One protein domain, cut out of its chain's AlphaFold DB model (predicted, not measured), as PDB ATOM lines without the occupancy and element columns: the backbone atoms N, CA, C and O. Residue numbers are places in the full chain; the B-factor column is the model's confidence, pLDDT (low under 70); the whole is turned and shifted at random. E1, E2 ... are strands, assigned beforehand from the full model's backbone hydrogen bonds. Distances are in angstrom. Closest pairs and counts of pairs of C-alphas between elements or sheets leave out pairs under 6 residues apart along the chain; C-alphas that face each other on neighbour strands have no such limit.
ATOM      1  N   VAL A 431      65.201 129.249  60.151       85.88
ATOM      2  CA  VAL A 431      65.700 128.195  61.041       85.88
ATOM      3  C   VAL A 431      65.974 126.922  60.224       85.88
ATOM      4  O   VAL A 431      65.115 126.506  59.448       85.88
ATOM      5  N   PRO A 432      67.152 126.286  60.364       85.19
ATOM      6  CA  PRO A 432      67.435 125.010  59.710       85.19
ATOM      7  C   PRO A 432      66.476 123.907  60.180       85.19
ATOM      8  O   PRO A 432      66.129 123.842  61.358       85.19
ATOM      9  N   LEU A 433      66.091 122.993  59.285       87.69
ATOM     10  CA  LEU A 433      65.210 121.869  59.607       87.69
ATOM     11  C   LEU A 433      65.881 120.910  60.608       87.69
ATOM     12  O   LEU A 433      66.900 120.304  60.257       87.69
ATOM     13  N   PRO A 434      65.309 120.700  61.811       88.25
ATOM     14  CA  PRO A 434      65.829 119.718  62.752       88.25
ATOM     15  C   PRO A 434      65.515 118.287  62.294       88.25
ATOM     16  O   PRO A 434      64.361 117.929  62.043       88.25
ATOM     17  N   ILE A 435      66.545 117.443  62.237       88.12
ATOM     18  CA  ILE A 435      66.430 116.005  61.970       88.12
ATOM     19  C   ILE A 435      66.816 115.225  63.222       88.12
ATOM     20  O   ILE A 435      67.897 115.415  63.780       88.12
ATOM     21  N   GLY A 436      65.960 114.283  63.614       89.81
ATOM     22  CA  GLY A 436      66.273 113.293  64.639       89.81
ATOM     23  C   GLY A 436      66.882 112.026  64.054       89.81
ATOM     24  O   GLY A 436      66.356 111.475  63.087       89.81
ATOM     25  N   LEU A 437      67.970 111.542  64.656       90.44
ATOM     26  CA  LEU A 437      68.618 110.282  64.290       90.44
ATOM     27  C   LEU A 437      68.458 109.245  65.395       90.44
ATOM     28  O   LEU A 437      68.911 109.442  66.517       90.44
ATOM     29  N   LYS A 438      67.890 108.086  65.076       92.44
ATOM     30  CA  LYS A 438      67.855 106.925  65.965       92.44
ATOM     31  C   LYS A 438      68.697 105.802  65.379       92.44
ATOM     32  O   LYS A 438      68.325 105.186  64.383       92.44
ATOM     33  N   ILE A 439      69.828 105.532  66.022       92.12
ATOM     34  CA  ILE A 439      70.799 104.520  65.610       92.12
ATOM     35  C   ILE A 439      70.665 103.304  66.522       92.12
ATOM     36  O   ILE A 439      70.844 103.382  67.741       92.12
ATOM     37  N   LYS A 440      70.368 102.150  65.930       94.69
ATOM     38  CA  LYS A 440      70.335 100.861  66.622       94.69
ATOM     39  C   LYS A 440      71.433  99.966  66.066       94.69
ATOM     40  O   LYS A 440      71.302  99.428  64.968       94.69
ATOM     41  N   ILE A 441      72.506  99.808  66.828       93.81
ATOM     42  CA  ILE A 441      73.667  99.001  66.459       93.81
ATOM     43  C   ILE A 441      73.379  97.533  66.781       93.81
ATOM     44  O   ILE A 441      73.075  97.185  67.923       93.81
ATOM     45  N   VAL A 442      73.472  96.680  65.762       93.56
ATOM     46  CA  VAL A 442      73.144  95.248  65.824       93.56
ATOM     47  C   VAL A 442      74.391  94.405  66.042       93.56
ATOM     48  O   VAL A 442      74.370  93.472  66.839       93.56
ATOM     49  N   SER A 443      75.484  94.734  65.361       91.50
ATOM     50  CA  SER A 443      76.762  94.046  65.519       91.50
ATOM     51  C   SER A 443      77.920  95.009  65.322       91.50
ATOM     52  O   SER A 443      77.787  96.026  64.637       91.50
ATOM     53  N   LEU A 444      79.049  94.665  65.938       90.88
ATOM     54  CA  LEU A 444      80.327  95.313  65.702       90.88
ATOM     55  C   LEU A 444      81.446  94.275  65.640       90.88
ATOM     56  O   LEU A 444      81.383  93.249  66.317       90.88
ATOM     57  N   SER A 445      82.444  94.560  64.818       89.06
ATOM     58  CA  SER A 445      83.691  93.818  64.695       89.06
ATOM     59  C   SER A 445      84.823  94.834  64.592       89.06
ATOM     60  O   SER A 445      84.697  95.822  63.872       89.06
ATOM     61  N   LEU A 446      85.895  94.619  65.346       88.56
ATOM     62  CA  LEU A 446      87.082  95.464  65.317       88.56
ATOM     63  C   LEU A 446      88.199  94.688  64.613       88.56
ATOM     64  O   LEU A 446      88.411  93.523  64.936       88.56
ATOM     65  N   SER A 447      88.870  95.317  63.650       87.31
ATOM     66  CA  SER A 447      90.126  94.825  63.078       87.31
ATOM     67  C   SER A 447      91.262  95.611  63.713       87.31
ATOM     68  O   SER A 447      91.404  96.805  63.449       87.31
ATOM     69  N   ASP A 448      92.048  94.950  64.556       83.94
ATOM     70  CA  ASP A 448      93.263  95.500  65.157       83.94
ATOM     71  C   ASP A 448      94.332  95.763  64.086       83.94
ATOM     72  O   ASP A 448      94.889  96.858  64.000       83.94
ATOM     73  N   LYS A 449      94.533  94.789  63.191       84.56
ATOM     74  CA  LYS A 449      95.491  94.832  62.085       84.56
ATOM     75  C   LYS A 449      95.252  96.008  61.143       84.56
ATOM     76  O   LYS A 449      96.207  96.646  60.709       84.56
ATOM     77  N   ASP A 450      93.993  96.249  60.797       85.31
ATOM     78  CA  ASP A 450      93.622  97.257  59.802       85.31
ATOM     79  C   ASP A 450      93.041  98.530  60.447       85.31
ATOM     80  O   ASP A 450      92.639  99.447  59.731       85.31
ATOM     81  N   SER A 451      92.984  98.583  61.785       86.75
ATOM     82  CA  SER A 451      92.521  99.729  62.585       86.75
ATOM     83  C   SER A 451      91.152 100.274  62.154       86.75
ATOM     84  O   SER A 451      90.936 101.483  62.044       86.75
ATOM     85  N   TYR A 452      90.193  99.377  61.895       89.38
ATOM     86  CA  TYR A 452      88.820  99.762  61.568       89.38
ATOM     87  C   TYR A 452      87.787  99.034  62.423       89.38
ATOM     88  O   TYR A 452      87.929  97.862  62.769       89.38
ATOM     89  N   LEU A 453      86.688  99.730  62.691       90.31
ATOM     90  CA  LEU A 453      85.478  99.208  63.299       90.31
ATOM     91  C   LEU A 453      84.423  98.980  62.211       90.31
ATOM     92  O   LEU A 453      83.910  99.927  61.618       90.31
ATOM     93  N   GLU A 454      84.060  97.730  61.959       92.62
ATOM     94  CA  GLU A 454      82.919  97.378  61.118       92.62
ATOM     95  C   GLU A 454      81.648  97.291  61.965       92.62
ATOM     96  O   GLU A 454      81.572  96.527  62.927       92.62
ATOM     97  N   VAL A 455      80.630  98.069  61.605       92.69
ATOM     98  CA  VAL A 455      79.376  98.184  62.356       92.69
ATOM     99  C   VAL A 455      78.193  97.914  61.444       92.69
ATOM    100  O   VAL A 455      78.049  98.535  60.391       92.69
ATOM    101  N   THR A 456      77.291  97.039  61.887       94.94
ATOM    102  CA  THR A 456      75.967  96.886  61.274       94.94
ATOM    103  C   THR A 456      74.915  97.547  62.151       94.94
ATOM    104  O   THR A 456      74.764  97.193  63.323       94.94
ATOM    105  N   TYR A 457      74.160  98.493  61.593       94.06
ATOM    106  CA  TYR A 457      73.189  99.292  62.337       94.06
ATOM    107  C   TYR A 457      71.947  99.639  61.511       94.06
ATOM    108  O   TYR A 457      71.981  99.696  60.284       94.06
ATOM    109  N   HIS A 458      70.838  99.876  62.207       94.12
ATOM    110  CA  HIS A 458      69.643 100.505  61.657       94.12
ATOM    111  C   HIS A 458      69.712 102.003  61.947       94.12
ATOM    112  O   HIS A 458      69.862 102.397  63.105       94.12
ATOM    113  N   LEU A 459      69.612 102.818  60.903       91.12
ATOM    114  CA  LEU A 459      69.493 104.266  60.973       91.12
ATOM    115  C   LEU A 459      68.047 104.645  60.672       91.12
ATOM    116  O   LEU A 459      67.580 104.433  59.554       91.12
ATOM    117  N   ASN A 460      67.357 105.208  61.658       91.06
ATOM    118  CA  ASN A 460      66.046 105.812  61.479       91.06
ATOM    119  C   ASN A 460      66.181 107.336  61.573       91.06
ATOM    120  O   ASN A 460      66.685 107.849  62.571       91.06
ATOM    121  N   MET A 461      65.771 108.034  60.518       89.19
ATOM    122  CA  MET A 461      65.758 109.491  60.438       89.19
ATOM    123  C   MET A 461      64.324 109.987  60.535       89.19
ATOM    124  O   MET A 461      63.468 109.494  59.800       89.19
ATOM    125  N   THR A 462      64.079 110.984  61.381       89.12
ATOM    126  CA  THR A 462      62.750 111.571  61.584       89.12
ATOM    127  C   THR A 462      62.769 113.082  61.398       89.12
ATOM    128  O   THR A 462      63.611 113.754  61.995       89.12
ATOM    129  N   TRP A 463      61.828 113.617  60.622       89.00
ATOM    130  CA  TRP A 463      61.653 115.060  60.403       89.00
ATOM    131  C   TRP A 463      60.179 115.392  60.136       89.00
ATOM    132  O   TRP A 463      59.361 114.492  59.941       89.00
ATOM    133  N   ARG A 464      59.825 116.680  60.125       88.19
ATOM    134  CA  ARG A 464      58.483 117.162  59.753       88.19
ATOM    135  C   ARG A 464      58.538 117.907  58.423       88.19
ATOM    136  O   ARG A 464      59.550 118.528  58.109       88.19
ATOM    137  N   ASP A 465      57.456 117.855  57.653       88.44
ATOM    138  CA  ASP A 465      57.277 118.699  56.468       88.44
ATOM    139  C   ASP A 465      55.917 119.389  56.559       88.44
ATOM    140  O   ASP A 465      54.881 118.772  56.325       88.44
ATOM    141  N   LEU A 466      55.941 120.682  56.899       88.75
ATOM    142  CA  LEU A 466      54.748 121.510  57.108       88.75
ATOM    143  C   LEU A 466      53.865 121.628  55.861       88.75
ATOM    144  O   LEU A 466      52.701 122.000  55.960       88.75
ATOM    145  N   ARG A 467      54.417 121.334  54.679       86.25
ATOM    146  CA  ARG A 467      53.712 121.468  53.401       86.25
ATOM    147  C   ARG A 467      52.842 120.256  53.087       86.25
ATOM    148  O   ARG A 467      52.015 120.341  52.187       86.25
ATOM    149  N   LEU A 468      53.068 119.122  53.748       87.69
ATOM    150  CA  LEU A 468      52.375 117.875  53.440       87.69
ATOM    151  C   LEU A 468      51.056 117.763  54.204       87.69
ATOM    152  O   LEU A 468      50.937 118.201  55.347       87.69
ATOM    153  N   ARG A 469      50.087 117.104  53.568       87.06
ATOM    154  CA  ARG A 469      48.887 116.576  54.219       87.06
ATOM    155  C   ARG A 469      48.952 115.054  54.217       87.06
ATOM    156  O   ARG A 469      49.417 114.452  53.243       87.06
ATOM    157  N   TYR A 470      48.499 114.435  55.302       86.94
ATOM    158  CA  TYR A 470      48.408 112.981  55.415       86.94
ATOM    159  C   TYR A 470      46.960 112.534  55.473       86.94
ATOM    160  O   TYR A 470      46.137 113.226  56.063       86.94
ATOM    161  N   HIS A 471      46.651 111.379  54.888       86.12
ATOM    162  CA  HIS A 471      45.287 110.863  54.829       86.12
ATOM    163  C   HIS A 471      45.148 109.558  55.604       86.12
ATOM    164  O   HIS A 471      45.992 108.675  55.469       86.12
ATOM    165  N   ASN A 472      44.060 109.413  56.362       83.88
ATOM    166  CA  ASN A 472      43.670 108.172  57.041       83.88
ATOM    167  C   ASN A 472      44.788 107.556  57.906       83.88
ATOM    168  O   ASN A 472      44.907 106.332  57.981       83.88
ATOM    169  N   LEU A 473      45.598 108.398  58.571       86.56
ATOM    170  CA  LEU A 473      46.619 107.933  59.510       86.56
ATOM    171  C   LEU A 473      45.995 107.038  60.584       86.56
ATOM    172  O   LEU A 473      44.925 107.324  61.122       86.56
ATOM    173  N   LYS A 474      46.692 105.947  60.892       86.31
ATOM    174  CA  LYS A 474      46.355 104.995  61.950       86.31
ATOM    175  C   LYS A 474      47.212 105.238  63.182       86.31
ATOM    176  O   LYS A 474      48.359 105.670  63.065       86.31
ATOM    177  N   GLU A 475      46.707 104.847  64.348       82.62
ATOM    178  CA  GLU A 475      47.481 104.884  65.597       82.62
ATOM    179  C   GLU A 475      48.776 104.063  65.497       82.62
ATOM    180  O   GLU A 475      49.842 104.459  65.971       82.62
ATOM    181  N   ALA A 476      48.705 102.904  64.839       81.06
ATOM    182  CA  ALA A 476      49.860 102.047  64.639       81.06
ATOM    183  C   ALA A 476      50.679 102.506  63.420       81.06
ATOM    184  O   ALA A 476      50.317 102.237  62.277       81.06
ATOM    185  N   SER A 477      51.855 103.090  63.662       78.19
ATOM    186  CA  SER A 477      52.784 103.585  62.624       78.19
ATOM    187  C   SER A 477      53.139 102.566  61.530       78.19
ATOM    188  O   SER A 477      53.357 102.937  60.379       78.19
ATOM    189  N   ARG A 478      53.147 101.264  61.848       80.50
ATOM    190  CA  ARG A 478      53.361 100.172  60.876       80.50
ATOM    191  C   ARG A 478      52.289 100.085  59.779       80.50
ATOM    192  O   ARG A 478      52.548  99.482  58.740       80.50
ATOM    193  N   LEU A 479      51.103 100.643  60.020       81.19
ATOM    194  CA  LEU A 479      50.018 100.714  59.041       81.19
ATOM    195  C   LEU A 479      50.173 101.939  58.122       81.19
ATOM    196  O   LEU A 479      49.743 101.912  56.975       81.19
ATOM    197  N   ASN A 480      50.925 102.951  58.563       82.94
ATOM    198  CA  ASN A 480      51.170 104.201  57.841       82.94
ATOM    199  C   ASN A 480      52.463 104.152  57.006       82.94
ATOM    200  O   ASN A 480      53.248 105.100  57.023       82.94
ATOM    201  N   GLN A 481      52.744 103.050  56.303       77.50
ATOM    202  CA  GLN A 481      53.910 103.005  55.407       77.50
ATOM    203  C   GLN A 481      53.469 103.247  53.957       77.50
ATOM    204  O   GLN A 481      52.538 102.617  53.453       77.50
ATOM    205  N   GLU A 588      45.639 115.080  65.831       80.38
ATOM    206  CA  GLU A 588      44.198 114.913  65.640       80.38
ATOM    207  C   GLU A 588      43.842 115.125  64.156       80.38
ATOM    208  O   GLU A 588      44.496 115.916  63.464       80.38
ATOM    209  N   PRO A 589      42.855 114.387  63.616       83.94
ATOM    210  CA  PRO A 589      42.372 114.669  62.275       83.94
ATOM    211  C   PRO A 589      41.794 116.084  62.243       83.94
ATOM    212  O   PRO A 589      41.108 116.517  63.170       83.94
ATOM    213  N   LEU A 590      42.061 116.799  61.153       80.25
ATOM    214  CA  LEU A 590      41.384 118.052  60.867       80.25
ATOM    215  C   LEU A 590      39.870 117.811  60.843       80.25
ATOM    216  O   LEU A 590      39.441 116.750  60.375       80.25
ATOM    217  N   PRO A 591      39.066 118.794  61.287       75.44
ATOM    218  CA  PRO A 591      37.634 118.780  61.034       75.44
ATOM    219  C   PRO A 591      37.379 118.523  59.549       75.44
ATOM    220  O   PRO A 591      38.108 119.061  58.709       75.44
ATOM    221  N   ASP A 592      36.373 117.701  59.242       65.88
ATOM    222  CA  ASP A 592      36.025 117.383  57.859       65.88
ATOM    223  C   ASP A 592      35.850 118.696  57.078       65.88
ATOM    224  O   ASP A 592      35.048 119.563  57.443       65.88
ATOM    225  N   ASP A 593      36.643 118.862  56.015       60.97
ATOM    226  CA  ASP A 593      36.496 119.998  55.118       60.97
ATOM    227  C   ASP A 593      35.242 119.764  54.292       60.97
ATOM    228  O   ASP A 593      35.247 119.098  53.261       60.97
ATOM    229  N   LEU A 594      34.150 120.330  54.782       54.06
ATOM    230  CA  LEU A 594      32.846 120.289  54.160       54.06
ATOM    231  C   LEU A 594      32.921 120.716  52.673       54.06
ATOM    232  O   LEU A 594      32.235 120.148  51.825       54.06
ATOM    233  N   SER A 595      33.806 121.636  52.279       48.16
ATOM    234  CA  SER A 595      33.941 122.037  50.868       48.16
ATOM    235  C   SER A 595      34.491 120.940  49.938       48.16
ATOM    236  O   SER A 595      34.401 121.072  48.717       48.16
ATOM    237  N   VAL A 596      35.006 119.842  50.494       55.34
ATOM    238  CA  VAL A 596      35.614 118.730  49.769       55.34
ATOM    239  C   VAL A 596      34.817 117.448  50.059       55.34
ATOM    240  O   VAL A 596      34.864 116.932  51.174       55.34
ATOM    241  N   PRO A 597      34.091 116.871  49.080       56.28
ATOM    242  CA  PRO A 597      33.314 115.645  49.275       56.28
ATOM    243  C   PRO A 597      34.207 114.390  49.281       56.28
ATOM    244  O   PRO A 597      33.913 113.395  48.617       56.28
ATOM    245  N   GLU A 598      35.325 114.434  49.999       65.00
ATOM    246  CA  GLU A 598      36.238 113.309  50.144       65.00
ATOM    247  C   GLU A 598      35.953 112.566  51.454       65.00
ATOM    248  O   GLU A 598      35.783 113.154  52.517       65.00
ATOM    249  N   ASP A 599      35.924 111.239  51.385       69.56
ATOM    250  CA  ASP A 599      35.858 110.379  52.567       69.56
ATOM    251  C   ASP A 599      37.278 110.100  53.093       69.56
ATOM    252  O   ASP A 599      37.786 108.975  53.029       69.56
ATOM    253  N   ILE A 600      37.968 111.152  53.548       75.38
ATOM    254  CA  ILE A 600      39.334 111.055  54.080       75.38
ATOM    255  C   ILE A 600      39.503 111.841  55.379       75.38
ATOM    256  O   ILE A 600      39.026 112.955  55.527       75.38
ATOM    257  N   ASN A 601      40.215 111.247  56.339       80.12
ATOM    258  CA  ASN A 601      40.714 111.978  57.501       80.12
ATOM    259  C   ASN A 601      41.992 112.692  57.087       80.12
ATOM    260  O   ASN A 601      42.952 112.009  56.725       80.12
ATOM    261  N   VAL A 602      42.021 114.019  57.151       84.38
ATOM    262  CA  VAL A 602      43.207 114.807  56.799       84.38
ATOM    263  C   VAL A 602      43.977 115.163  58.063       84.38
ATOM    264  O   VAL A 602      43.395 115.616  59.034       84.38
ATOM    265  N   TYR A 603      45.293 114.997  58.047       87.81
ATOM    266  CA  TYR A 603      46.178 115.328  59.160       87.81
ATOM    267  C   TYR A 603      47.280 116.282  58.699       87.81
ATOM    268  O   TYR A 603      47.815 116.148  57.590       87.81
ATOM    269  N   LEU A 604      47.649 117.232  59.560       88.19
ATOM    270  CA  LEU A 604      48.638 118.260  59.239       88.19
ATOM    271  C   LEU A 604      50.082 117.745  59.275       88.19
ATOM    272  O   LEU A 604      50.487 116.988  60.161       88.19
ATOM    273  N   GLY A 605      50.889 118.255  58.343       85.88
ATOM    274  CA  GLY A 605      52.342 118.086  58.288       85.88
ATOM    275  C   GLY A 605      53.103 118.594  59.515       85.88
ATOM    276  O   GLY A 605      54.155 118.057  59.857       85.88
ATOM    277  N   SER A 606      52.566 119.613  60.191       85.81
ATOM    278  CA  SER A 606      53.132 120.219  61.407       85.81
ATOM    279  C   SER A 606      53.081 119.312  62.631       85.81
ATOM    280  O   SER A 606      53.959 119.387  63.493       85.81
ATOM    281  N   GLU A 607      52.090 118.429  62.695       88.25
ATOM    282  CA  GLU A 607      51.830 117.570  63.854       88.25
ATOM    283  C   GLU A 607      52.355 116.145  63.654       88.25
ATOM    284  O   GLU A 607      52.560 115.401  64.613       88.25
ATOM    285  N   ASN A 608      52.639 115.765  62.406       88.19
ATOM    286  CA  ASN A 608      52.984 114.400  62.030       88.19
ATOM    287  C   ASN A 608      54.396 114.320  61.435       88.19
ATOM    288  O   ASN A 608      54.819 115.157  60.641       88.19
ATOM    289  N   HIS A 609      55.139 113.282  61.819       84.81
ATOM    290  CA  HIS A 609      56.544 113.125  61.447       84.81
ATOM    291  C   HIS A 609      56.698 112.108  60.318       84.81
ATOM    292  O   HIS A 609      56.102 111.030  60.350       84.81
ATOM    293  N   LEU A 610      57.576 112.412  59.367       87.25
ATOM    294  CA  LEU A 610      58.115 111.428  58.441       87.25
ATOM    295  C   LEU A 610      59.213 110.633  59.138       87.25
ATOM    296  O   LEU A 610      59.984 111.179  59.928       87.25
ATOM    297  N   SER A 611      59.295 109.341  58.823       86.56
ATOM    298  CA  SER A 611      60.393 108.490  59.274       86.56
ATOM    299  C   SER A 611      60.919 107.630  58.132       86.56
ATOM    300  O   SER A 611      60.146 107.060  57.363       86.56
ATOM    301  N   VAL A 612      62.244 107.544  58.015       86.56
ATOM    302  CA  VAL A 612      62.925 106.659  57.065       86.56
ATOM    303  C   VAL A 612      63.906 105.796  57.827       86.56
ATOM    304  O   VAL A 612      64.856 106.301  58.418       86.56
ATOM    305  N   GLU A 613      63.692 104.483  57.778       86.88
ATOM    306  CA  GLU A 613      64.592 103.494  58.358       86.88
ATOM    307  C   GLU A 613      65.387 102.777  57.265       86.88
ATOM    308  O   GLU A 613      64.827 102.286  56.283       86.88
ATOM    309  N   ARG A 614      66.709 102.702  57.438       87.88
ATOM    310  CA  ARG A 614      67.620 101.953  56.565       87.88
ATOM    311  C   ARG A 614      68.639 101.177  57.388       87.88
ATOM    312  O   ARG A 614      69.129 101.660  58.405       87.88
ATOM    313  N   LYS A 615      68.982  99.978  56.924       92.19
ATOM    314  CA  LYS A 615      70.049  99.159  57.504       92.19
ATOM    315  C   LYS A 615      71.346  99.393  56.735       92.19
ATOM    316  O   LYS A 615      71.350  99.296  55.512       92.19
ATOM    317  N   TYR A 616      72.430  99.637  57.459       92.69
ATOM    318  CA  TYR A 616      73.770  99.827  56.913       92.69
ATOM    319  C   TYR A 616      74.755  98.842  57.541       92.69
ATOM    320  O   TYR A 616      74.610  98.464  58.706       92.69
ATOM    321  N   THR A 617      75.781  98.485  56.773       93.44
ATOM    322  CA  THR A 617      77.016  97.860  57.261       93.44
ATOM    323  C   THR A 617      78.159  98.739  56.779       93.44
ATOM    324  O   THR A 617      78.352  98.879  55.575       93.44
ATOM    325  N   SER A 618      78.842  99.406  57.708       92.00
ATOM    326  CA  SER A 618      79.859 100.421  57.402       92.00
ATOM    327  C   SER A 618      81.131 100.165  58.197       92.00
ATOM    328  O   SER A 618      81.066  99.648  59.311       92.00
ATOM    329  N   LYS A 619      82.273 100.549  57.627       92.44
ATOM    330  CA  LYS A 619      83.578 100.507  58.289       92.44
ATOM    331  C   LYS A 619      83.987 101.925  58.661       92.44
ATOM    332  O   LYS A 619      83.950 102.796  57.801       92.44
ATOM    333  N   PHE A 620      84.371 102.127  59.912       90.62
ATOM    334  CA  PHE A 620      84.858 103.395  60.444       90.62
ATOM    335  C   PHE A 620      86.312 103.230  60.860       90.62
ATOM    336  O   PHE A 620      86.675 102.189  61.407       90.62
ATOM    337  N   LEU A 621      87.139 104.239  60.613       89.62
ATOM    338  CA  LEU A 621      88.500 104.251  61.134       89.62
ATOM    339  C   LEU A 621      88.451 104.304  62.669       89.62
ATOM    340  O   LEU A 621      87.645 105.039  63.239       89.62
ATOM    341  N   CYS A 622      89.291 103.518  63.335       89.19
ATOM    342  CA  CYS A 622      89.432 103.559  64.784       89.19
ATOM    343  C   CYS A 622      90.906 103.683  65.151       89.19
ATOM    344  O   CYS A 622      91.688 102.784  64.859       89.19
ATOM    345  N   ASP A 623      91.267 104.795  65.786       87.56
ATOM    346  CA  ASP A 623      92.617 105.015  66.296       87.56
ATOM    347  C   ASP A 623      92.806 104.211  67.590       87.56
ATOM    348  O   ASP A 623      92.164 104.491  68.609       87.56
ATOM    349  N   LEU A 624      93.608 103.147  67.513       86.81
ATOM    350  CA  LEU A 624      93.776 102.192  68.603       86.81
ATOM    351  C   LEU A 624      94.929 102.602  69.522       86.81
ATOM    352  O   LEU A 624      96.086 102.643  69.106       86.81
ATOM    353  N   ASP A 625      94.635 102.813  70.804       87.19
ATOM    354  CA  ASP A 625      95.657 103.043  71.827       87.19
ATOM    355  C   ASP A 625      96.159 101.703  72.373       87.19
ATOM    356  O   ASP A 625      95.551 101.094  73.256       87.19
ATOM    357  N   LEU A 626      97.268 101.223  71.816       86.25
ATOM    358  CA  LEU A 626      97.863  99.933  72.169       86.25
ATOM    359  C   LEU A 626      98.911 100.033  73.292       86.25
ATOM    360  O   LEU A 626      99.586  99.045  73.586       86.25
ATOM    361  N   ALA A 627      99.058 101.192  73.948       89.69
ATOM    362  CA  ALA A 627     100.100 101.413  74.956       89.69
ATOM    363  C   ALA A 627     100.000 100.467  76.168       89.69
ATOM    364  O   ALA A 627     101.009 100.180  76.814       89.69
ATOM    365  N   LEU A 628      98.793  99.981  76.476       88.38
ATOM    366  CA  LEU A 628      98.508  99.101  77.615       88.38
ATOM    367  C   LEU A 628      98.062  97.691  77.210       88.38
ATOM    368  O   LEU A 628      97.517  96.977  78.051       88.38
ATOM    369  N   TYR A 629      98.291  97.270  75.963       84.06
ATOM    370  CA  TYR A 629      97.886  95.943  75.491       84.06
ATOM    371  C   TYR A 629      98.437  94.813  76.393       84.06
ATOM    372  O   TYR A 629      99.630  94.831  76.721       84.06
ATOM    373  N   PRO A 630      97.630  93.804  76.792       85.75
ATOM    374  CA  PRO A 630      96.229  93.535  76.419       85.75
ATOM    375  C   PRO A 630      95.173  94.098  77.404       85.75
ATOM    376  O   PRO A 630      94.040  93.624  77.443       85.75
ATOM    377  N   PHE A 631      95.545  95.043  78.272       87.69
ATOM    378  CA  PHE A 631      94.673  95.672  79.282       87.69
ATOM    379  C   PHE A 631      94.212  97.077  78.865       87.69
ATOM    380  O   PHE A 631      93.986  97.959  79.699       87.69
ATOM    381  N   ASP A 632      94.112  97.292  77.562       85.62
ATOM    382  CA  ASP A 632      93.761  98.540  76.910       85.62
ATOM    383  C   ASP A 632      92.240  98.778  76.852       85.62
ATOM    384  O   ASP A 632      91.411  97.899  77.099       85.62
ATOM    385  N   VAL A 633      91.859 100.025  76.560       88.19
ATOM    386  CA  VAL A 633      90.463 100.430  76.353       88.19
ATOM    387  C   VAL A 633      90.382 101.249  75.079       88.19
ATOM    388  O   VAL A 633      90.873 102.375  75.033       88.19
ATOM    389  N   GLN A 634      89.679 100.712  74.086       88.19
ATOM    390  CA  GLN A 634      89.543 101.344  72.780       88.19
ATOM    391  C   GLN A 634      88.317 102.256  72.698       88.19
ATOM    392  O   GLN A 634      87.238 101.934  73.211       88.19
ATOM    393  N   ARG A 635      88.482 103.416  72.050       89.38
ATOM    394  CA  ARG A 635      87.415 104.394  71.791       89.38
ATOM    395  C   ARG A 635      87.323 104.661  70.293       89.38
ATOM    396  O   ARG A 635      88.052 105.487  69.763       89.38
ATOM    397  N   CYS A 636      86.394 103.977  69.637       88.81
ATOM    398  CA  CYS A 636      86.103 104.176  68.222       88.81
ATOM    399  C   CYS A 636      84.906 105.114  68.036       88.81
ATOM    400  O   CYS A 636      83.951 105.067  68.820       88.81
ATOM    401  N   PHE A 637      84.928 105.910  66.969       88.31
ATOM    402  CA  PHE A 637      83.873 106.867  66.644       88.31
ATOM    403  C   PHE A 637      83.134 106.454  65.368       88.31
ATOM    404  O   PHE A 637      83.714 105.893  64.442       88.31
ATOM    405  N   MET A 638      81.822 106.694  65.349       87.69
ATOM    406  CA  MET A 638      80.987 106.558  64.157       87.69
ATOM    407  C   MET A 638      80.602 107.958  63.695       87.69
ATOM    408  O   MET A 638      79.612 108.513  64.176       87.69
ATOM    409  N   ASP A 639      81.379 108.516  62.775       84.88
ATOM    410  CA  ASP A 639      81.138 109.860  62.263       84.88
ATOM    411  C   ASP A 639      80.152 109.818  61.088       84.88
ATOM    412  O   ASP A 639      80.326 109.085  60.108       84.88
ATOM    413  N   LEU A 640      79.065 110.581  61.213       80.62
ATOM    414  CA  LEU A 640      77.978 110.655  60.239       80.62
ATOM    415  C   LEU A 640      77.814 112.093  59.761       80.62
ATOM    416  O   LEU A 640      77.744 113.011  60.579       80.62
ATOM    417  N   GLU A 641      77.677 112.271  58.450       76.19
ATOM    418  CA  GLU A 641      77.516 113.579  57.821       76.19
ATOM    419  C   GLU A 641      76.234 113.635  56.980       76.19
ATOM    420  O   GLU A 641      75.811 112.644  56.373       76.19
ATOM    421  N   VAL A 642      75.593 114.805  56.955       72.50
ATOM    422  CA  VAL A 642      74.438 115.088  56.095       72.50
ATOM    423  C   VAL A 642      74.958 115.675  54.785       72.50
ATOM    424  O   VAL A 642      75.403 116.815  54.757       72.50
ATOM    425  N   LEU A 643      74.865 114.929  53.682       66.69
ATOM    426  CA  LEU A 643      75.402 115.373  52.386       66.69
ATOM    427  C   LEU A 643      74.460 116.302  51.611       66.69
ATOM    428  O   LEU A 643      74.866 116.957  50.655       66.69
ATOM    429  N   SER A 644      73.172 116.312  51.959       59.19
ATOM    430  CA  SER A 644      72.130 116.880  51.098       59.19
ATOM    431  C   SER A 644      71.809 118.357  51.343       59.19
ATOM    432  O   SER A 644      70.927 118.881  50.668       59.19
ATOM    433  N   ALA A 645      72.447 119.027  52.305       57.41
ATOM    434  CA  ALA A 645      72.094 120.399  52.666       57.41
ATOM    435  C   ALA A 645      73.251 121.126  53.363       57.41
ATOM    436  O   ALA A 645      73.872 120.566  54.262       57.41
ATOM    437  N   ALA A 646      73.499 122.389  52.990       62.22
ATOM    438  CA  ALA A 646      74.306 123.282  53.819       62.22
ATOM    439  C   ALA A 646      73.692 123.354  55.230       62.22
ATOM    440  O   ALA A 646      72.468 123.261  55.373       62.22
ATOM    441  N   THR A 647      74.520 123.548  56.259       64.31
ATOM    442  CA  THR A 647      74.088 123.674  57.669       64.31
ATOM    443  C   THR A 647      73.007 124.735  57.887       64.31
ATOM    444  O   THR A 647      72.282 124.686  58.875       64.31
ATOM    445  N   ASP A 648      72.873 125.665  56.941       71.81
ATOM    446  CA  ASP A 648      71.862 126.722  56.913       71.81
ATOM    447  C   ASP A 648      70.435 126.198  56.677       71.81
ATOM    448  O   ASP A 648      69.465 126.881  56.993       71.81
ATOM    449  N   PHE A 649      70.283 124.990  56.127       74.56
ATOM    450  CA  PHE A 649      68.976 124.423  55.778       74.56
ATOM    451  C   PHE A 649      68.585 123.217  56.622       74.56
ATOM    452  O   PHE A 649      67.397 122.929  56.755       74.56
ATOM    453  N   VAL A 650      69.558 122.487  57.164       82.38
ATOM    454  CA  VAL A 650      69.330 121.246  57.903       82.38
ATOM    455  C   VAL A 650      70.296 121.154  59.075       82.38
ATOM    456  O   VAL A 650      71.497 121.371  58.918       82.38
ATOM    457  N   VAL A 651      69.778 120.759  60.237       85.06
ATOM    458  CA  VAL A 651      70.570 120.534  61.446       85.06
ATOM    459  C   VAL A 651      70.207 119.199  62.094       85.06
ATOM    460  O   VAL A 651      69.044 118.805  62.151       85.06
ATOM    461  N   LEU A 652      71.214 118.480  62.589       84.44
ATOM    462  CA  LEU A 652      70.995 117.295  63.415       84.44
ATOM    463  C   LEU A 652      70.641 117.735  64.838       84.44
ATOM    464  O   LEU A 652      71.448 118.379  65.508       84.44
ATOM    465  N   GLU A 653      69.443 117.380  65.294       86.50
ATOM    466  CA  GLU A 653      68.930 117.772  66.605       86.50
ATOM    467  C   GLU A 653      69.322 116.730  67.659       86.50
ATOM    468  O   GLU A 653      68.863 115.581  67.649       86.50
ATOM    469  N   GLU A 654      70.195 117.120  68.587       81.56
ATOM    470  CA  GLU A 654      70.759 116.205  69.581       81.56
ATOM    471  C   GLU A 654      69.720 115.766  70.620       81.56
ATOM    472  O   GLU A 654      69.750 114.617  71.075       81.56
ATOM    473  N   ALA A 655      68.769 116.644  70.965       83.12
ATOM    474  CA  ALA A 655      67.749 116.360  71.972       83.12
ATOM    475  C   ALA A 655      66.891 115.137  71.612       83.12
ATOM    476  O   ALA A 655      66.548 114.337  72.486       83.12
ATOM    477  N   ILE A 656      66.601 114.954  70.321       83.19
ATOM    478  CA  ILE A 656      65.737 113.883  69.803       83.19
ATOM    479  C   ILE A 656      66.519 112.724  69.165       83.19
ATOM    480  O   ILE A 656      65.925 111.721  68.766       83.19
ATOM    481  N   SER A 657      67.850 112.822  69.089       87.62
ATOM    482  CA  SER A 657      68.701 111.787  68.496       87.62
ATOM    483  C   SER A 657      69.165 110.768  69.536       87.62
ATOM    484  O   SER A 657      69.632 111.136  70.606       87.62
ATOM    485  N   THR A 658      69.088 109.466  69.265       90.75
ATOM    486  CA  THR A 658      69.441 108.405  70.226       90.75
ATOM    487  C   THR A 658      70.312 107.319  69.604       90.75
ATOM    488  O   THR A 658      70.173 106.986  68.430       90.75
ATOM    489  N   VAL A 659      71.197 106.730  70.412       91.25
ATOM    490  CA  VAL A 659      72.008 105.567  70.033       91.25
ATOM    491  C   VAL A 659      71.759 104.433  71.019       91.25
ATOM    492  O   VAL A 659      71.660 104.652  72.225       91.25
ATOM    493  N   SER A 660      71.621 103.215  70.505       92.31
ATOM    494  CA  SER A 660      71.449 102.013  71.317       92.31
ATOM    495  C   SER A 660      72.225 100.845  70.722       92.31
ATOM    496  O   SER A 660      72.187 100.616  69.513       92.31
ATOM    497  N   TYR A 661      72.919 100.096  71.579       91.56
ATOM    498  CA  TYR A 661      73.583  98.849  71.214       91.56
ATOM    499  C   TYR A 661      72.735  97.663  71.670       91.56
ATOM    500  O   TYR A 661      72.417  97.552  72.853       91.56
ATOM    501  N   VAL A 662      72.365  96.786  70.735       91.69
ATOM    502  CA  VAL A 662      71.557  95.584  71.010       91.69
ATOM    503  C   VAL A 662      72.276  94.278  70.661       91.69
ATOM    504  O   VAL A 662      71.666  93.214  70.728       91.69
ATOM    505  N   GLY A 663      73.546  94.358  70.257       87.62
ATOM    506  CA  GLY A 663      74.370  93.199  69.920       87.62
ATOM    507  C   GLY A 663      74.971  92.486  71.135       87.62
ATOM    508  O   GLY A 663      74.689  92.813  72.291       87.62
ATOM    509  N   ALA A 664      75.825  91.498  70.863       87.75
ATOM    510  CA  ALA A 664      76.534  90.742  71.890       87.75
ATOM    511  C   ALA A 664      77.570  91.610  72.625       87.75
ATOM    512  O   ALA A 664      78.511  92.113  72.022       87.75
ATOM    513  N   LYS A 665      77.435  91.755  73.950       86.69
ATOM    514  CA  LYS A 665      78.393  92.535  74.757       86.69
ATOM    515  C   LYS A 665      79.782  91.904  74.822       86.69
ATOM    516  O   LYS A 665      80.764  92.631  74.880       86.69
ATOM    517  N   LEU A 666      79.842  90.576  74.835       86.44
ATOM    518  CA  LEU A 666      81.079  89.806  74.801       86.44
ATOM    519  C   LEU A 666      81.326  89.386  73.354       86.44
ATOM    520  O   LEU A 666      80.570  88.585  72.801       86.44
ATOM    521  N   LEU A 667      82.351  89.967  72.747       84.75
ATOM    522  CA  LEU A 667      82.868  89.562  71.447       84.75
ATOM    523  C   LEU A 667      84.035  88.598  71.662       84.75
ATOM    524  O   LEU A 667      84.427  88.322  72.793       84.75
ATOM    525  N   ILE A 668      84.580  88.070  70.567       82.56
ATOM    526  CA  ILE A 668      85.670  87.087  70.624       82.56
ATOM    527  C   ILE A 668      86.902  87.673  71.338       82.56
ATOM    528  O   ILE A 668      87.530  86.977  72.128       82.56
ATOM    529  N   GLU A 669      87.199  88.955  71.106       81.50
ATOM    530  CA  GLU A 669      88.423  89.616  71.592       81.50
ATOM    531  C   GLU A 669      88.152  90.839  72.482       81.50
ATOM    532  O   GLU A 669      89.035  91.281  73.209       81.50
ATOM    533  N   TYR A 670      86.928  91.376  72.466       84.38
ATOM    534  CA  TYR A 670      86.591  92.644  73.118       84.38
ATOM    535  C   TYR A 670      85.275  92.563  73.894       84.38
ATOM    536  O   TYR A 670      84.347  91.848  73.517       84.38
ATOM    537  N   GLU A 671      85.159  93.368  74.948       87.44
ATOM    538  CA  GLU A 671      83.901  93.595  75.658       87.44
ATOM    539  C   GLU A 671      83.376  95.012  75.392       87.44
ATOM    540  O   GLU A 671      84.058  96.017  75.607       87.44
ATOM    541  N   VAL A 672      82.120  95.107  74.965       87.81
ATOM    542  CA  VAL A 672      81.449  96.375  74.671       87.81
ATOM    543  C   VAL A 672      80.951  97.007  75.970       87.81
ATOM    544  O   VAL A 672      79.903  96.635  76.501       87.81
ATOM    545  N   ARG A 673      81.677  98.016  76.467       84.12
ATOM    546  CA  ARG A 673      81.325  98.717  77.717       84.12
ATOM    547  C   ARG A 673      80.165  99.709  77.588       84.12
ATOM    548  O   ARG A 673      79.461  99.948  78.567       84.12
ATOM    549  N   GLY A 674      79.938 100.293  76.411       79.56
ATOM    550  CA  GLY A 674      78.821 101.212  76.189       79.56
ATOM    551  C   GLY A 674      78.907 101.977  74.874       79.56
ATOM    552  O   GLY A 674      79.944 101.997  74.224       79.56
ATOM    553  N   SER A 675      77.806 102.628  74.502       79.06
ATOM    554  CA  SER A 675      77.741 103.578  73.386       79.06
ATOM    555  C   SER A 675      77.232 104.917  73.911       79.06
ATOM    556  O   SER A 675      76.396 104.958  74.818       79.06
ATOM    557  N   ARG A 676      77.780 106.016  73.393       79.25
ATOM    558  CA  ARG A 676      77.382 107.382  73.747       79.25
ATOM    559  C   ARG A 676      77.301 108.214  72.476       79.25
ATOM    560  O   ARG A 676      78.032 107.951  71.528       79.25
ATOM    561  N   ARG A 677      76.405 109.199  72.473       79.69
ATOM    562  CA  ARG A 677      76.331 110.230  71.431       79.69
ATOM    563  C   ARG A 677      77.165 111.441  71.853       79.69
ATOM    564  O   ARG A 677      77.294 111.694  73.050       79.69
ATOM    565  N   GLY A 678      77.698 112.169  70.882       68.81
ATOM    566  CA  GLY A 678      78.388 113.436  71.092       68.81
ATOM    567  C   GLY A 678      78.549 114.180  69.771       68.81
ATOM    568  O   GLY A 678      78.528 113.560  68.709       68.81
ATOM    569  N   ARG A 679      78.676 115.507  69.835       62.59
ATOM    570  CA  ARG A 679      78.933 116.354  68.666       62.59
ATOM    571  C   ARG A 679      80.437 116.448  68.425       62.59
ATOM    572  O   ARG A 679      81.176 116.783  69.348       62.59
ATOM    573  N   VAL A 680      80.879 116.198  67.195       59.94
ATOM    574  CA  VAL A 680      82.256 116.500  66.783       59.94
ATOM    575  C   VAL A 680      82.352 118.018  66.569       59.94
ATOM    576  O   VAL A 680      81.538 118.568  65.820       59.94
ATOM    577  N   PRO A 681      83.262 118.741  67.248       47.31
ATOM    578  CA  PRO A 681      83.467 120.161  66.992       47.31
ATOM    579  C   PRO A 681      83.908 120.368  65.540       47.31
ATOM    580  O   PRO A 681      84.840 119.713  65.084       47.31
TER     581      PRO A 681
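This is residues 431 to 481 and 588 to 681 of the 688 residues of the protein "Putative accessory gland protein Acp29AB-like isoform X2" of Penaeus vannamei (UniProt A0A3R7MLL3). There is little regular structure: bent strands E1, E2 and E5 lie side by side in a twisted sheet, with short E7 and E8 edging E1. The pair E3 and E4 sits beyond one end, residues 622 to 639 at the other. The loose, all-strand printed part has 145 residues, 57 of them in E1 to E8, a radius of gyration of the C-alphas of 20.8 A and spans of 73 by 33 by 21 A.

Find C-alpha 433 at (65.210, 121.869, 59.607); E1 runs 36.9 A to residue 447. Then come E2, 452 to 464; E3, 469 to 471; E4, 602 to 604; E5, 609 to 621; E6, 640 to 642; E7, 650 to 652; E8, 658 to 661, ending at (73.583, 98.849, 71.214).

E1 and E2 are an antiparallel hairpin, N 438 and O 460 2.8 A apart. E5 is antiparallel to E2, N 459 and O 614 2.8 A apart.

C-alphas 481 and 588, across the cut, are 18.5 A apart. Link E5 to E6 is long; pLDDT is under 70, for instance, at residues 592 to 599.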